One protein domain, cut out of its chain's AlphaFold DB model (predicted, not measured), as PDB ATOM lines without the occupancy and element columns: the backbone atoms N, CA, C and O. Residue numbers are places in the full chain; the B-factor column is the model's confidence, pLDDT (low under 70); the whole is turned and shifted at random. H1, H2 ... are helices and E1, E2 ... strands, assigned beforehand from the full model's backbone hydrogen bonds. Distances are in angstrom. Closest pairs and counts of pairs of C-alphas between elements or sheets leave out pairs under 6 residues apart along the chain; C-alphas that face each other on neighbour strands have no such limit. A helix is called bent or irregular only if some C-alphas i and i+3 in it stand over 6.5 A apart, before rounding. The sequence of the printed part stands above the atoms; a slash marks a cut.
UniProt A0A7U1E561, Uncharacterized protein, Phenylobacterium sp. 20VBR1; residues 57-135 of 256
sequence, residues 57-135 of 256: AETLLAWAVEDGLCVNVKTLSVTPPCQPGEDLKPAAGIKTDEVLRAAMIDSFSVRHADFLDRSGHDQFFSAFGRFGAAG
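This is residues 57 to 135 of the 256 residues of an uncharacterized protein of Phenylobacterium sp. 20VBR1 (UniProt A0A7U1E561). A tiny three-stranded sheet has H1 over one face, while H4, the longest helix, stands beside edge strand E2 with its residues 126 to 135. H3 packs on H4 near its residue Phe 108, about perpendicular to it, and short H2 joins the sheet's E3 to H3. The 79 printed residues include four named helices and three named strands, in the order H1, E1, E2, E3, H2, H3, H4; the antiparallel sheet has the order E2, E1, E3, and the class is mostly helix. The whole is compact, with a radius of gyration of the C-alphas of 11.5 A and spans of 31 by 22 by 22 A.

H1, residues 57 to 66, is on the sheet of E1, residues 70 to 72, E2, residues 77 to 79, and E3, residues 88 to 90. H1's height over the sheet is 10.2 A; it runs along the strands, at 6 degrees to E1 on the local plane. E1 and E2 form a hairpin, with N 72 and O 77 within hydrogen-bond range at 2.8 A. E1 and E3 are antiparallel, with N 71 and O 89 within hydrogen-bond range at 2.8 A. H2, residues 91 to 95, only grazes the sheet with its residues 91 to 94; it touches H1, the closest C-alphas being those of Val 65 and Ala 91, 4.9 A apart. H3, residues 98 to 108, and H1 make two layers with the sheet, helices on one face of it. H3 and H1 only just touch, only at their ends, with 3 pairs of C-alphas within 8 A, the closest those of Ala 57 and Ile 105 at 5.4 A. H4, residues 120 to 135, stands at the sheet's level; its closest C-alpha pair with E2 is Arg 130 and Ser 77, 4.2 A. H4 touches H3, closest at the C-alphas of Phe 108 and Ala 127, 4.9 A, about perpendicular but only just, at 71 degrees. With residues 131 to 135 alone it touches H1, the C-alphas of Ala 64 and Ala 134 being closest at 5.0 A. H2 and H4 are apart. Each O i to N i+4 pair is within hydrogen-bond range in H1 and H3, against 7 of 12 in H4 and 0 of 1 in H2, where 2 of 2 O i to N i+3 pairs are.

H1 begins at C-alpha 57 (-45.990, -41.346, 42.248) and is 14.2 A long. E1 and E2 are each 6.5 A, E3 6.9 A and H2 8.1 A. H3 is 15.1 A long. H4, 22.0 A, ends at C-alpha 135 (-48.594, -51.494, 40.845); it has a kink of 33 degrees near residue 129 and is irregular, C-alphas 130 and 133 being 7.5 A apart.

The C-alphas farthest apart are those of Gln 83 and Ala 113, 31.3 A. The link from H3 to H4, 11 residues, is long. The printed part has no cut, and no printed residue is under 70 in pLDDT.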
ATOM      1  N   ALA A  57     -45.928 -40.907  40.859       97.50
ATOM      2  CA  ALA A  57     -45.990 -41.346  42.248       97.50
ATOM      3  C   ALA A  57     -47.346 -41.030  42.901       97.50
ATOM      4  O   ALA A  57     -47.865 -41.834  43.671       97.50
ATOM      5  N   GLU A  58     -47.964 -39.904  42.550       97.38
ATOM      6  CA  GLU A  58     -49.308 -39.527  42.979       97.38
ATOM      7  C   GLU A  58     -50.364 -40.551  42.538       97.38
ATOM      8  O   GLU A  58     -51.250 -40.897  43.321       97.38
ATOM      9  N   THR A  59     -50.257 -41.073  41.313       97.81
ATOM     10  CA  THR A  59     -51.149 -42.119  40.794       97.81
ATOM     11  C   THR A  59     -50.919 -43.446  41.514       97.81
ATOM     12  O   THR A  59     -51.884 -44.086  41.921       97.81
ATOM     13  N   LEU A  60     -49.660 -43.827  41.757       98.00
ATOM     14  CA  LEU A  60     -49.328 -45.026  42.537       98.00
ATOM     15  C   LEU A  60     -49.897 -44.946  43.962       98.00
ATOM     16  O   LEU A  60     -50.463 -45.910  44.471       98.00
ATOM     17  N   LEU A  61     -49.803 -43.779  44.601       97.88
ATOM     18  CA  LEU A  61     -50.396 -43.539  45.913       97.88
ATOM     19  C   LEU A  61     -51.927 -43.592  45.883       97.88
ATOM     20  O   LEU A  61     -52.527 -44.150  46.800       97.88
ATOM     21  N   ALA A  62     -52.566 -43.069  44.835       97.56
ATOM     22  CA  ALA A  62     -54.010 -43.194  44.661       97.56
ATOM     23  C   ALA A  62     -54.443 -44.666  44.554       97.56
ATOM     24  O   ALA A  62     -55.353 -45.077  45.274       97.56
ATOM     25  N   TRP A  63     -53.742 -45.483  43.759       97.69
ATOM     26  CA  TRP A  63     -54.007 -46.924  43.669       97.69
ATOM     27  C   TRP A  63     -53.773 -47.647  44.992       97.69
ATOM     28  O   TRP A  63     -54.589 -48.475  45.380       97.69
ATOM     29  N   ALA A  64     -52.731 -47.283  45.745       97.31
ATOM     30  CA  ALA A  64     -52.516 -47.842  47.077       97.31
ATOM     31  C   ALA A  64     -53.697 -47.566  48.025       97.31
ATOM     32  O   ALA A  64     -54.034 -48.415  48.851       97.31
ATOM     33  N   VAL A  65     -54.351 -46.403  47.904       96.94
ATOM     34  CA  VAL A  65     -55.575 -46.099  48.658       96.94
ATOM     35  C   VAL A  65     -56.760 -46.924  48.162       96.94
ATOM     36  O   VAL A  65     -57.492 -47.468  48.986       96.94
ATOM     37  N   GLU A  66     -56.966 -46.998  46.848       96.62
ATOM     38  CA  GLU A  66     -58.052 -47.776  46.234       96.62
ATOM     39  C   GLU A  66     -57.975 -49.261  46.602       96.62
ATOM     40  O   GLU A  66     -58.990 -49.865  46.940       96.62
ATOM     41  N   ASP A  67     -56.766 -49.820  46.604       95.69
ATOM     42  CA  ASP A  67     -56.503 -51.233  46.880       95.69
ATOM     43  C   ASP A  67     -56.406 -51.540  48.386       95.69
ATOM     44  O   ASP A  67     -56.132 -52.676  48.779       95.69
ATOM     45  N   GLY A  68     -56.630 -50.541  49.249       95.69
ATOM     46  CA  GLY A  68     -56.624 -50.713  50.702       95.69
ATOM     47  C   GLY A  68     -55.265 -51.140  51.263       95.69
ATOM     48  O   GLY A  68     -55.206 -51.902  52.230       95.69
ATOM     49  N   LEU A  69     -54.168 -50.688  50.650       96.75
ATOM     50  CA  LEU A  69     -52.808 -51.027  51.065       96.75
ATOM     51  C   LEU A  69     -52.370 -50.221  52.295       96.75
ATOM     52  O   LEU A  69     -53.015 -49.254  52.704       96.75
ATOM     53  N   CYS A  70     -51.250 -50.624  52.892       97.00
ATOM     54  CA  CYS A  70     -50.608 -49.875  53.965       97.00
ATOM     55  C   CYS A  70     -49.402 -49.099  53.423       97.00
ATOM     56  O   CYS A  70     -48.685 -49.577  52.542       97.00
ATOM     57  N   VAL A  71     -49.146 -47.932  54.006       97.56
ATOM     58  CA  VAL A  71     -47.877 -47.215  53.883       97.56
ATOM     59  C   VAL A  71     -47.040 -47.473  55.129       97.56
ATOM     60  O   VAL A  71     -47.532 -47.391  56.255       97.56
ATOM     61  N   ASN A  72     -45.771 -47.806  54.933       97.12
ATOM     62  CA  ASN A  72     -44.801 -47.891  56.006       97.12
ATOM     63  C   ASN A  72     -44.163 -46.514  56.196       97.12
ATOM     64  O   ASN A  72     -43.404 -46.070  55.338       97.12
ATOM     65  N   VAL A  73     -44.462 -45.836  57.303       95.94
ATOM     66  CA  VAL A  73     -44.042 -44.439  57.527       95.94
ATOM     67  C   VAL A  73     -42.551 -44.300  57.836       95.94
ATOM     68  O   VAL A  73     -41.976 -43.241  57.619       95.94
ATOM     69  N   LYS A  74     -41.905 -45.380  58.288       94.88
ATOM     70  CA  LYS A  74     -40.466 -45.417  58.575       94.88
ATOM     71  C   LYS A  74     -39.637 -45.605  57.311       94.88
ATOM     72  O   LYS A  74     -38.619 -44.954  57.111       94.88
ATOM     73  N   THR A  75     -40.061 -46.535  56.464       95.50
ATOM     74  CA  THR A  75     -39.361 -46.870  55.220       95.50
ATOM     75  C   THR A  75     -39.896 -46.105  54.024       95.50
ATOM     76  O   THR A  75     -39.272 -46.187  52.977       95.50
ATOM     77  N   LEU A  76     -41.004 -45.371  54.148       97.56
ATOM     78  CA  LEU A  76     -41.687 -44.654  53.067       97.56
ATOM     79  C   LEU A  76     -41.955 -45.556  51.849       97.56
ATOM     80  O   LEU A  76     -41.524 -45.273  50.729       97.56
ATOM     81  N   SER A  77     -42.618 -46.684  52.094       97.69
ATOM     82  CA  SER A  77     -42.961 -47.703  51.093       97.69
ATOM     83  C   SER A  77     -44.428 -48.120  51.200       97.69
ATOM     84  O   SER A  77     -45.067 -47.889  52.225       97.69
ATOM     85  N   VAL A  78     -44.973 -48.725  50.147       97.50
ATOM     86  CA  VAL A  78     -46.293 -49.366  50.152       97.50
ATOM     87  C   VAL A  78     -46.120 -50.868  50.345       97.50
ATOM     88  O   VAL A  78     -45.249 -51.481  49.731       97.50
ATOM     89  N   THR A  79     -46.965 -51.470  51.181       93.69
ATOM     90  CA  THR A  79     -46.905 -52.900  51.500       93.69
ATOM     91  C   THR A  79     -48.291 -53.569  51.496       93.69
ATOM     92  O   THR A  79     -49.258 -52.983  52.003       93.69
ATOM     93  N   PRO A  80     -48.409 -54.794  50.942       88.12
ATOM     94  CA  PRO A  80     -49.553 -55.679  51.106       88.12
ATOM     95  C   PRO A  80     -49.235 -56.869  52.049       88.12
ATOM     96  O   PRO A  80     -48.101 -57.346  52.078       88.12
ATOM     97  N   PRO A  81     -50.231 -57.452  52.743       86.25
ATOM     98  CA  PRO A  81     -51.554 -56.893  53.013       86.25
ATOM     99  C   PRO A  81     -51.455 -55.729  54.010       86.25
ATOM    100  O   PRO A  81     -50.460 -55.589  54.722       86.25
ATOM    101  N   CYS A  82     -52.494 -54.898  54.108       90.88
ATOM    102  CA  CYS A  82     -52.499 -53.858  55.128       90.88
ATOM    103  C   CYS A  82     -52.802 -54.457  56.506       90.88
ATOM    104  O   CYS A  82     -53.924 -54.878  56.786       90.88
ATOM    105  N   GLN A  83     -51.781 -54.492  57.361       91.31
ATOM    106  CA  GLN A  83     -51.876 -54.863  58.771       91.31
ATOM    107  C   GLN A  83     -51.432 -53.654  59.603       91.31
ATOM    108  O   GLN A  83     -50.233 -53.482  59.830       91.31
ATOM    109  N   PRO A  84     -52.365 -52.757  59.982       90.12
ATOM    110  CA  PRO A  84     -52.019 -51.528  60.683       90.12
ATOM    111  C   PRO A  84     -51.285 -51.792  61.998       90.12
ATOM    112  O   PRO A  84     -51.639 -52.694  62.755       90.12
ATOM    113  N   GLY A  85     -50.288 -50.962  62.283       91.31
ATOM    114  CA  GLY A  85     -49.463 -51.059  63.480       91.31
ATOM    115  C   GLY A  85     -48.745 -49.746  63.775       91.31
ATOM    116  O   GLY A  85     -49.177 -48.665  63.358       91.31
ATOM    117  N   GLU A  86     -47.636 -49.839  64.505       90.75
ATOM    118  CA  GLU A  86     -46.810 -48.679  64.848       90.75
ATOM    119  C   GLU A  86     -46.309 -47.970  63.579       90.75
ATOM    120  O   GLU A  86     -46.691 -46.823  63.332       90.75
ATOM    121  N   ASP A  87     -45.598 -48.705  62.717       94.44
ATOM    122  CA  ASP A  87     -44.986 -48.188  61.483       94.44
ATOM    123  C   ASP A  87     -45.876 -48.308  60.234       94.44
ATOM    124  O   ASP A  87     -45.590 -47.689  59.208       94.44
ATOM    125  N   LEU A  88     -46.942 -49.115  60.278       96.31
ATOM    126  CA  LEU A  88     -47.835 -49.352  59.140       96.31
ATOM    127  C   LEU A  88     -49.149 -48.601  59.328       96.31
ATOM    128  O   LEU A  88     -49.907 -48.880  60.260       96.31
ATOM    129  N   LYS A  89     -49.442 -47.667  58.424       95.75
ATOM    130  CA  LYS A  89     -50.692 -46.900  58.413       95.75
ATOM    131  C   LYS A  89     -51.507 -47.245  57.170       95.75
ATOM    132  O   LYS A  89     -50.914 -47.460  56.114       95.75
ATOM    133  N   PRO A  90     -52.848 -47.271  57.242       96.81
ATOM    134  CA  PRO A  90     -53.671 -47.381  56.044       96.81
ATOM    135  C   PRO A  90     -53.314 -46.282  55.041       96.81
ATOM    136  O   PRO A  90     -53.249 -45.108  55.415       96.81
ATOM    137  N   ALA A  91     -53.135 -46.640  53.768       97.06
ATOM    138  CA  ALA A  91     -52.802 -45.682  52.718       97.06
ATOM    139  C   ALA A  91     -53.843 -44.561  52.628       97.06
ATOM    140  O   ALA A  91     -53.487 -43.433  52.319       97.06
ATOM    141  N   ALA A  92     -55.108 -44.819  52.984       96.75
ATOM    142  CA  ALA A  92     -56.156 -43.799  53.047       96.75
ATOM    143  C   ALA A  92     -55.762 -42.540  53.847       96.75
ATOM    144  O   ALA A  92     -56.204 -41.446  53.492       96.75
ATOM    145  N   GLY A  93     -54.898 -42.668  54.864       94.81
ATOM    146  CA  GLY A  93     -54.406 -41.541  55.663       94.81
ATOM    147  C   GLY A  93     -53.596 -40.508  54.869       94.81
ATOM    148  O   GLY A  93     -53.611 -39.331  55.218       94.81
ATOM    149  N   ILE A  94     -52.972 -40.892  53.746       95.44
ATOM    150  CA  ILE A  94     -52.194 -39.960  52.905       95.44
ATOM    151  C   ILE A  94     -53.060 -38.859  52.275       95.44
ATOM    152  O   ILE A  94     -52.539 -37.841  51.831       95.44
ATOM    153  N   LYS A  95     -54.385 -39.061  52.199       95.50
ATOM    154  CA  LYS A  95     -55.318 -38.063  51.656       95.50
ATOM    155  C   LYS A  95     -55.396 -36.813  52.530       95.50
ATOM    156  O   LYS A  95     -55.696 -35.744  52.013       95.50
ATOM    157  N   THR A  96     -55.144 -36.957  53.829       96.56
ATOM    158  CA  THR A  96     -55.242 -35.876  54.822       96.56
ATOM    159  C   THR A  96     -53.898 -35.506  55.443       96.56
ATOM    160  O   THR A  96     -53.802 -34.471  56.089       96.56
ATOM    161  N   ASP A  97     -52.867 -36.332  55.260       97.19
ATOM    162  CA  ASP A  97     -51.510 -36.076  55.741       97.19
ATOM    163  C   ASP A  97     -50.606 -35.632  54.582       97.19
ATOM    164  O   ASP A  97     -50.031 -36.445  53.851       97.19
ATOM    165  N   GLU A  98     -50.509 -34.317  54.383       96.62
ATOM    166  CA  GLU A  98     -49.715 -33.736  53.297       96.62
ATOM    167  C   GLU A  98     -48.211 -33.962  53.466       96.62
ATOM    168  O   GLU A  98     -47.514 -34.132  52.465       96.62
ATOM    169  N   VAL A  99     -47.721 -34.009  54.710       97.31
ATOM    170  CA  VAL A  99     -46.302 -34.231  55.015       97.31
ATOM    171  C   VAL A  99     -45.920 -35.657  54.642       97.31
ATOM    172  O   VAL A  99     -44.964 -35.864  53.893       97.31
ATOM    173  N   LEU A 100     -46.709 -36.640  55.082       97.25
ATOM    174  CA  LEU A 100     -46.506 -38.033  54.705       97.25
ATOM    175  C   LEU A 100     -46.655 -38.224  53.196       97.25
ATOM    176  O   LEU A 100     -45.826 -38.890  52.580       97.25
ATOM    177  N   ARG A 101     -47.673 -37.621  52.570       97.88
ATOM    178  CA  ARG A 101     -47.869 -37.710  51.117       97.88
ATOM    179  C   ARG A 101     -46.673 -37.146  50.350       97.88
ATOM    180  O   ARG A 101     -46.214 -37.793  49.412       97.88
ATOM    181  N   ALA A 102     -46.147 -35.987  50.745       97.94
ATOM    182  CA  ALA A 102     -44.963 -35.403  50.122       97.94
ATOM    183  C   ALA A 102     -43.730 -36.308  50.281       97.94
ATOM    184  O   ALA A 102     -43.070 -36.595  49.284       97.94
ATOM    185  N   ALA A 103     -43.483 -36.830  51.487       97.69
ATOM    186  CA  ALA A 103     -42.374 -37.744  51.757       97.69
ATOM    187  C   ALA A 103     -42.484 -39.059  50.964       97.69
ATOM    188  O   ALA A 103     -41.487 -39.580  50.468       97.69
ATOM    189  N   MET A 104     -43.696 -39.594  50.800       98.12
ATOM    190  CA  MET A 104     -43.943 -40.779  49.979       98.12
ATOM    191  C   MET A 104     -43.660 -40.515  48.495       98.12
ATOM    192  O   MET A 104     -43.029 -41.342  47.843       98.12
ATOM    193  N   ILE A 105     -44.068 -39.358  47.962       98.06
ATOM    194  CA  ILE A 105     -43.758 -38.997  46.572       98.06
ATOM    195  C   ILE A 105     -42.246 -38.812  46.374       98.06
ATOM    196  O   ILE A 105     -41.697 -39.297  45.383       98.06
ATOM    197  N   ASP A 106     -41.557 -38.168  47.318       97.75
ATOM    198  CA  ASP A 106     -40.092 -38.039  47.294       97.75
ATOM    199  C   ASP A 106     -39.415 -39.417  47.386       97.75
ATOM    200  O   ASP A 106     -38.401 -39.670  46.752       97.75
ATOM    201  N   SER A 107     -40.010 -40.363  48.117       97.56
ATOM    202  CA  SER A 107     -39.530 -41.745  48.213       97.56
ATOM    203  C   SER A 107     -39.730 -42.562  46.927       97.56
ATOM    204  O   SER A 107     -39.005 -43.534  46.697       97.56
ATOM    205  N   PHE A 108     -40.717 -42.196  46.105       97.44
ATOM    206  CA  PHE A 108     -41.100 -42.894  44.871       97.44
ATOM    207  C   PHE A 108     -40.487 -42.271  43.612       97.44
ATOM    208  O   PHE A 108     -40.716 -42.767  42.512       97.44
ATOM    209  N   SER A 109     -39.738 -41.177  43.749       96.31
ATOM    210  CA  SER A 109     -39.219 -40.410  42.622       96.31
ATOM    211  C   SER A 109     -37.822 -39.864  42.908       96.31
ATOM    212  O   SER A 109     -37.274 -40.049  43.988       96.31
ATOM    213  N   VAL A 110     -37.251 -39.180  41.918       96.25
ATOM    214  CA  VAL A 110     -36.006 -38.407  42.050       96.25
ATOM    215  C   VAL A 110     -36.277 -36.898  42.042       96.25
ATOM    216  O   VAL A 110     -35.387 -36.104  41.748       96.25
ATOM    217  N   ARG A 111     -37.525 -36.475  42.305       95.19
ATOM    218  CA  ARG A 111     -37.915 -35.055  42.198       95.19
ATOM    219  C   ARG A 111     -37.228 -34.167  43.242       95.19
ATOM    220  O   ARG A 111     -37.103 -32.968  43.022       95.19
ATOM    221  N   HIS A 112     -36.818 -34.757  44.364       95.44
ATOM    222  CA  HIS A 112     -36.112 -34.102  45.459       95.44
ATOM    223  C   HIS A 112     -34.729 -34.744  45.594       95.44
ATOM    224  O   HIS A 112     -34.570 -35.808  46.192       95.44
ATOM    225  N   ALA A 113     -33.726 -34.106  44.988       93.50
ATOM    226  CA  ALA A 113     -32.347 -34.575  45.056       93.50
ATOM    227  C   ALA A 113     -31.894 -34.731  46.518       93.50
ATOM    228  O   ALA A 113     -32.288 -33.955  47.382       93.50
ATOM    229  N   ASP A 114     -31.104 -35.771  46.778       92.81
ATOM    230  CA  ASP A 114     -30.548 -36.104  48.096       92.81
ATOM    231  C   ASP A 114     -31.576 -36.350  49.223       92.81
ATOM    232  O   ASP A 114     -31.243 -36.330  50.406       92.81
ATOM    233  N   PHE A 115     -32.833 -36.659  48.877       95.94
ATOM    234  CA  PHE A 115     -33.870 -37.014  49.841       95.94
ATOM    235  C   PHE A 115     -33.464 -38.198  50.740       95.94
ATOM    236  O   PHE A 115     -33.290 -39.338  50.286       95.94
ATOM    237  N   LEU A 116     -33.392 -37.923  52.049       94.69
ATOM    238  CA  LEU A 116     -32.882 -38.829  53.089       94.69
ATOM    239  C   LEU A 116     -31.432 -39.275  52.840       94.69
ATOM    240  O   LEU A 116     -31.126 -40.460  52.976       94.69
ATOM    241  N   ASP A 117     -30.573 -38.339  52.425       95.50
ATOM    242  CA  ASP A 117     -29.135 -38.532  52.181       95.50
ATOM    243  C   ASP A 117     -28.819 -39.633  51.150       95.50
ATOM    244  O   ASP A 117     -27.727 -40.204  51.118       95.50
ATOM    245  N   ARG A 118     -29.790 -39.956  50.286       94.31
ATOM    246  CA  ARG A 118     -29.630 -40.932  49.203       94.31
ATOM    247  C   ARG A 118     -29.215 -40.232  47.926       94.31
ATOM    248  O   ARG A 118     -29.929 -39.344  47.460       94.31
ATOM    249  N   SER A 119     -28.153 -40.732  47.298       95.31
ATOM    250  CA  SER A 119     -27.769 -40.305  45.952       95.31
ATOM    251  C   SER A 119     -28.932 -40.483  44.964       95.31
ATOM    252  O   SER A 119     -29.769 -41.374  45.132       95.31
ATOM    253  N   GLY A 120     -28.980 -39.689  43.889       94.00
ATOM    254  CA  GLY A 120     -30.002 -39.856  42.843       94.00
ATOM    255  C   GLY A 120     -30.023 -41.269  42.234       94.00
ATOM    256  O   GLY A 120     -31.091 -41.792  41.918       94.00
ATOM    257  N   HIS A 121     -28.857 -41.923  42.153       94.81
ATOM    258  CA  HIS A 121     -28.727 -43.330  41.765       94.81
ATOM    259  C   HIS A 121     -29.494 -44.254  42.724       94.81
ATOM    260  O   HIS A 121     -30.313 -45.068  42.294       94.81
ATOM    261  N   ASP A 122     -29.275 -44.106  44.031       94.62
ATOM    262  CA  ASP A 122     -29.901 -44.968  45.037       94.62
ATOM    263  C   ASP A 122     -31.389 -44.662  45.207       94.62
ATOM    264  O   ASP A 122     -32.186 -45.571  45.454       94.62
ATOM    265  N   GLN A 123     -31.798 -43.402  45.036       95.69
ATOM    266  CA  GLN A 123     -33.213 -43.041  44.951       95.69
ATOM    267  C   GLN A 123     -33.886 -43.762  43.782       95.69
ATOM    268  O   GLN A 123     -34.867 -44.468  44.007       95.69
ATOM    269  N   PHE A 124     -33.316 -43.668  42.574       95.00
ATOM    270  CA  PHE A 124     -33.854 -44.321  41.383       95.00
ATOM    271  C   PHE A 124     -34.020 -45.834  41.579       95.00
ATOM    272  O   PHE A 124     -35.119 -46.363  41.421       95.00
ATOM    273  N   PHE A 125     -32.960 -46.546  41.974       93.12
ATOM    274  CA  PHE A 125     -33.021 -48.008  42.074       93.12
ATOM    275  C   PHE A 125     -33.837 -48.508  43.273       93.12
ATOM    276  O   PHE A 125     -34.473 -49.560  43.176       93.12
ATOM    277  N   SER A 126     -33.868 -47.776  44.392       94.25
ATOM    278  CA  SER A 126     -34.669 -48.188  45.554       94.25
ATOM    279  C   SER A 126     -36.165 -47.890  45.406       94.25
ATOM    280  O   SER A 126     -36.966 -48.550  46.071       94.25
ATOM    281  N   ALA A 127     -36.565 -46.955  44.532       96.12
ATOM    282  CA  ALA A 127     -37.964 -46.575  44.330       96.12
ATOM    283  C   ALA A 127     -38.846 -47.771  43.928       96.12
ATOM    284  O   ALA A 127     -39.903 -47.974  44.523       96.12
ATOM    285  N   PHE A 128     -38.382 -48.624  43.009       94.00
ATOM    286  CA  PHE A 128     -39.154 -49.776  42.517       94.00
ATOM    287  C   PHE A 128     -39.592 -50.732  43.636       94.00
ATOM    288  O   PHE A 128     -40.725 -51.210  43.640       94.00
ATOM    289  N   GLY A 129     -38.724 -50.973  44.624       94.56
ATOM    290  CA  GLY A 129     -39.066 -51.785  45.796       94.56
ATOM    291  C   GLY A 129     -40.027 -51.084  46.762       94.56
ATOM    292  O   GLY A 129     -40.760 -51.748  47.488       94.56
ATOM    293  N   ARG A 130     -40.049 -49.747  46.762       96.75
ATOM    294  CA  ARG A 130     -40.894 -48.928  47.644       96.75
ATOM    295  C   ARG A 130     -42.317 -48.788  47.116       96.75
ATOM    296  O   ARG A 130     -43.243 -48.797  47.921       96.75
ATOM    297  N   PHE A 131     -42.499 -48.670  45.801       96.56
ATOM    298  CA  PHE A 131     -43.824 -48.491  45.200       96.56
ATOM    299  C   PHE A 131     -44.387 -49.742  44.520       96.56
ATOM    300  O   PHE A 131     -45.585 -49.777  44.251       96.56
ATOM    301  N   GLY A 132     -43.571 -50.765  44.237       94.75
ATOM    302  CA  GLY A 132     -43.963 -51.895  43.380       94.75
ATOM    303  C   GLY A 132     -45.260 -52.592  43.802       94.75
ATOM    304  O   GLY A 132     -46.060 -52.982  42.955       94.75
ATOM    305  N   ALA A 133     -45.531 -52.659  45.107       95.50
ATOM    306  CA  ALA A 133     -46.775 -53.202  45.645       95.50
ATOM    307  C   ALA A 133     -48.042 -52.466  45.174       95.50
ATOM    308  O   ALA A 133     -49.063 -53.114  44.958       95.50
ATOM    309  N   ALA A 134     -47.981 -51.145  44.984       96.19
ATOM    310  CA  ALA A 134     -49.104 -50.352  44.484       96.19
ATOM    311  C   ALA A 134     -49.432 -50.652  43.011       96.19
ATOM    312  O   ALA A 134     -50.541 -50.398  42.553       96.19
ATOM    313  N   GLY A 135     -48.461 -51.186  42.264       92.69
ATOM    314  CA  GLY A 135     -48.594 -51.494  40.845       92.69
ATOM    315  C   GLY A 135     -48.936 -52.949  40.524       92.69
ATOM    316  O   GLY A 135     -49.314 -53.242  39.396       92.69
TER     317      GLY A 135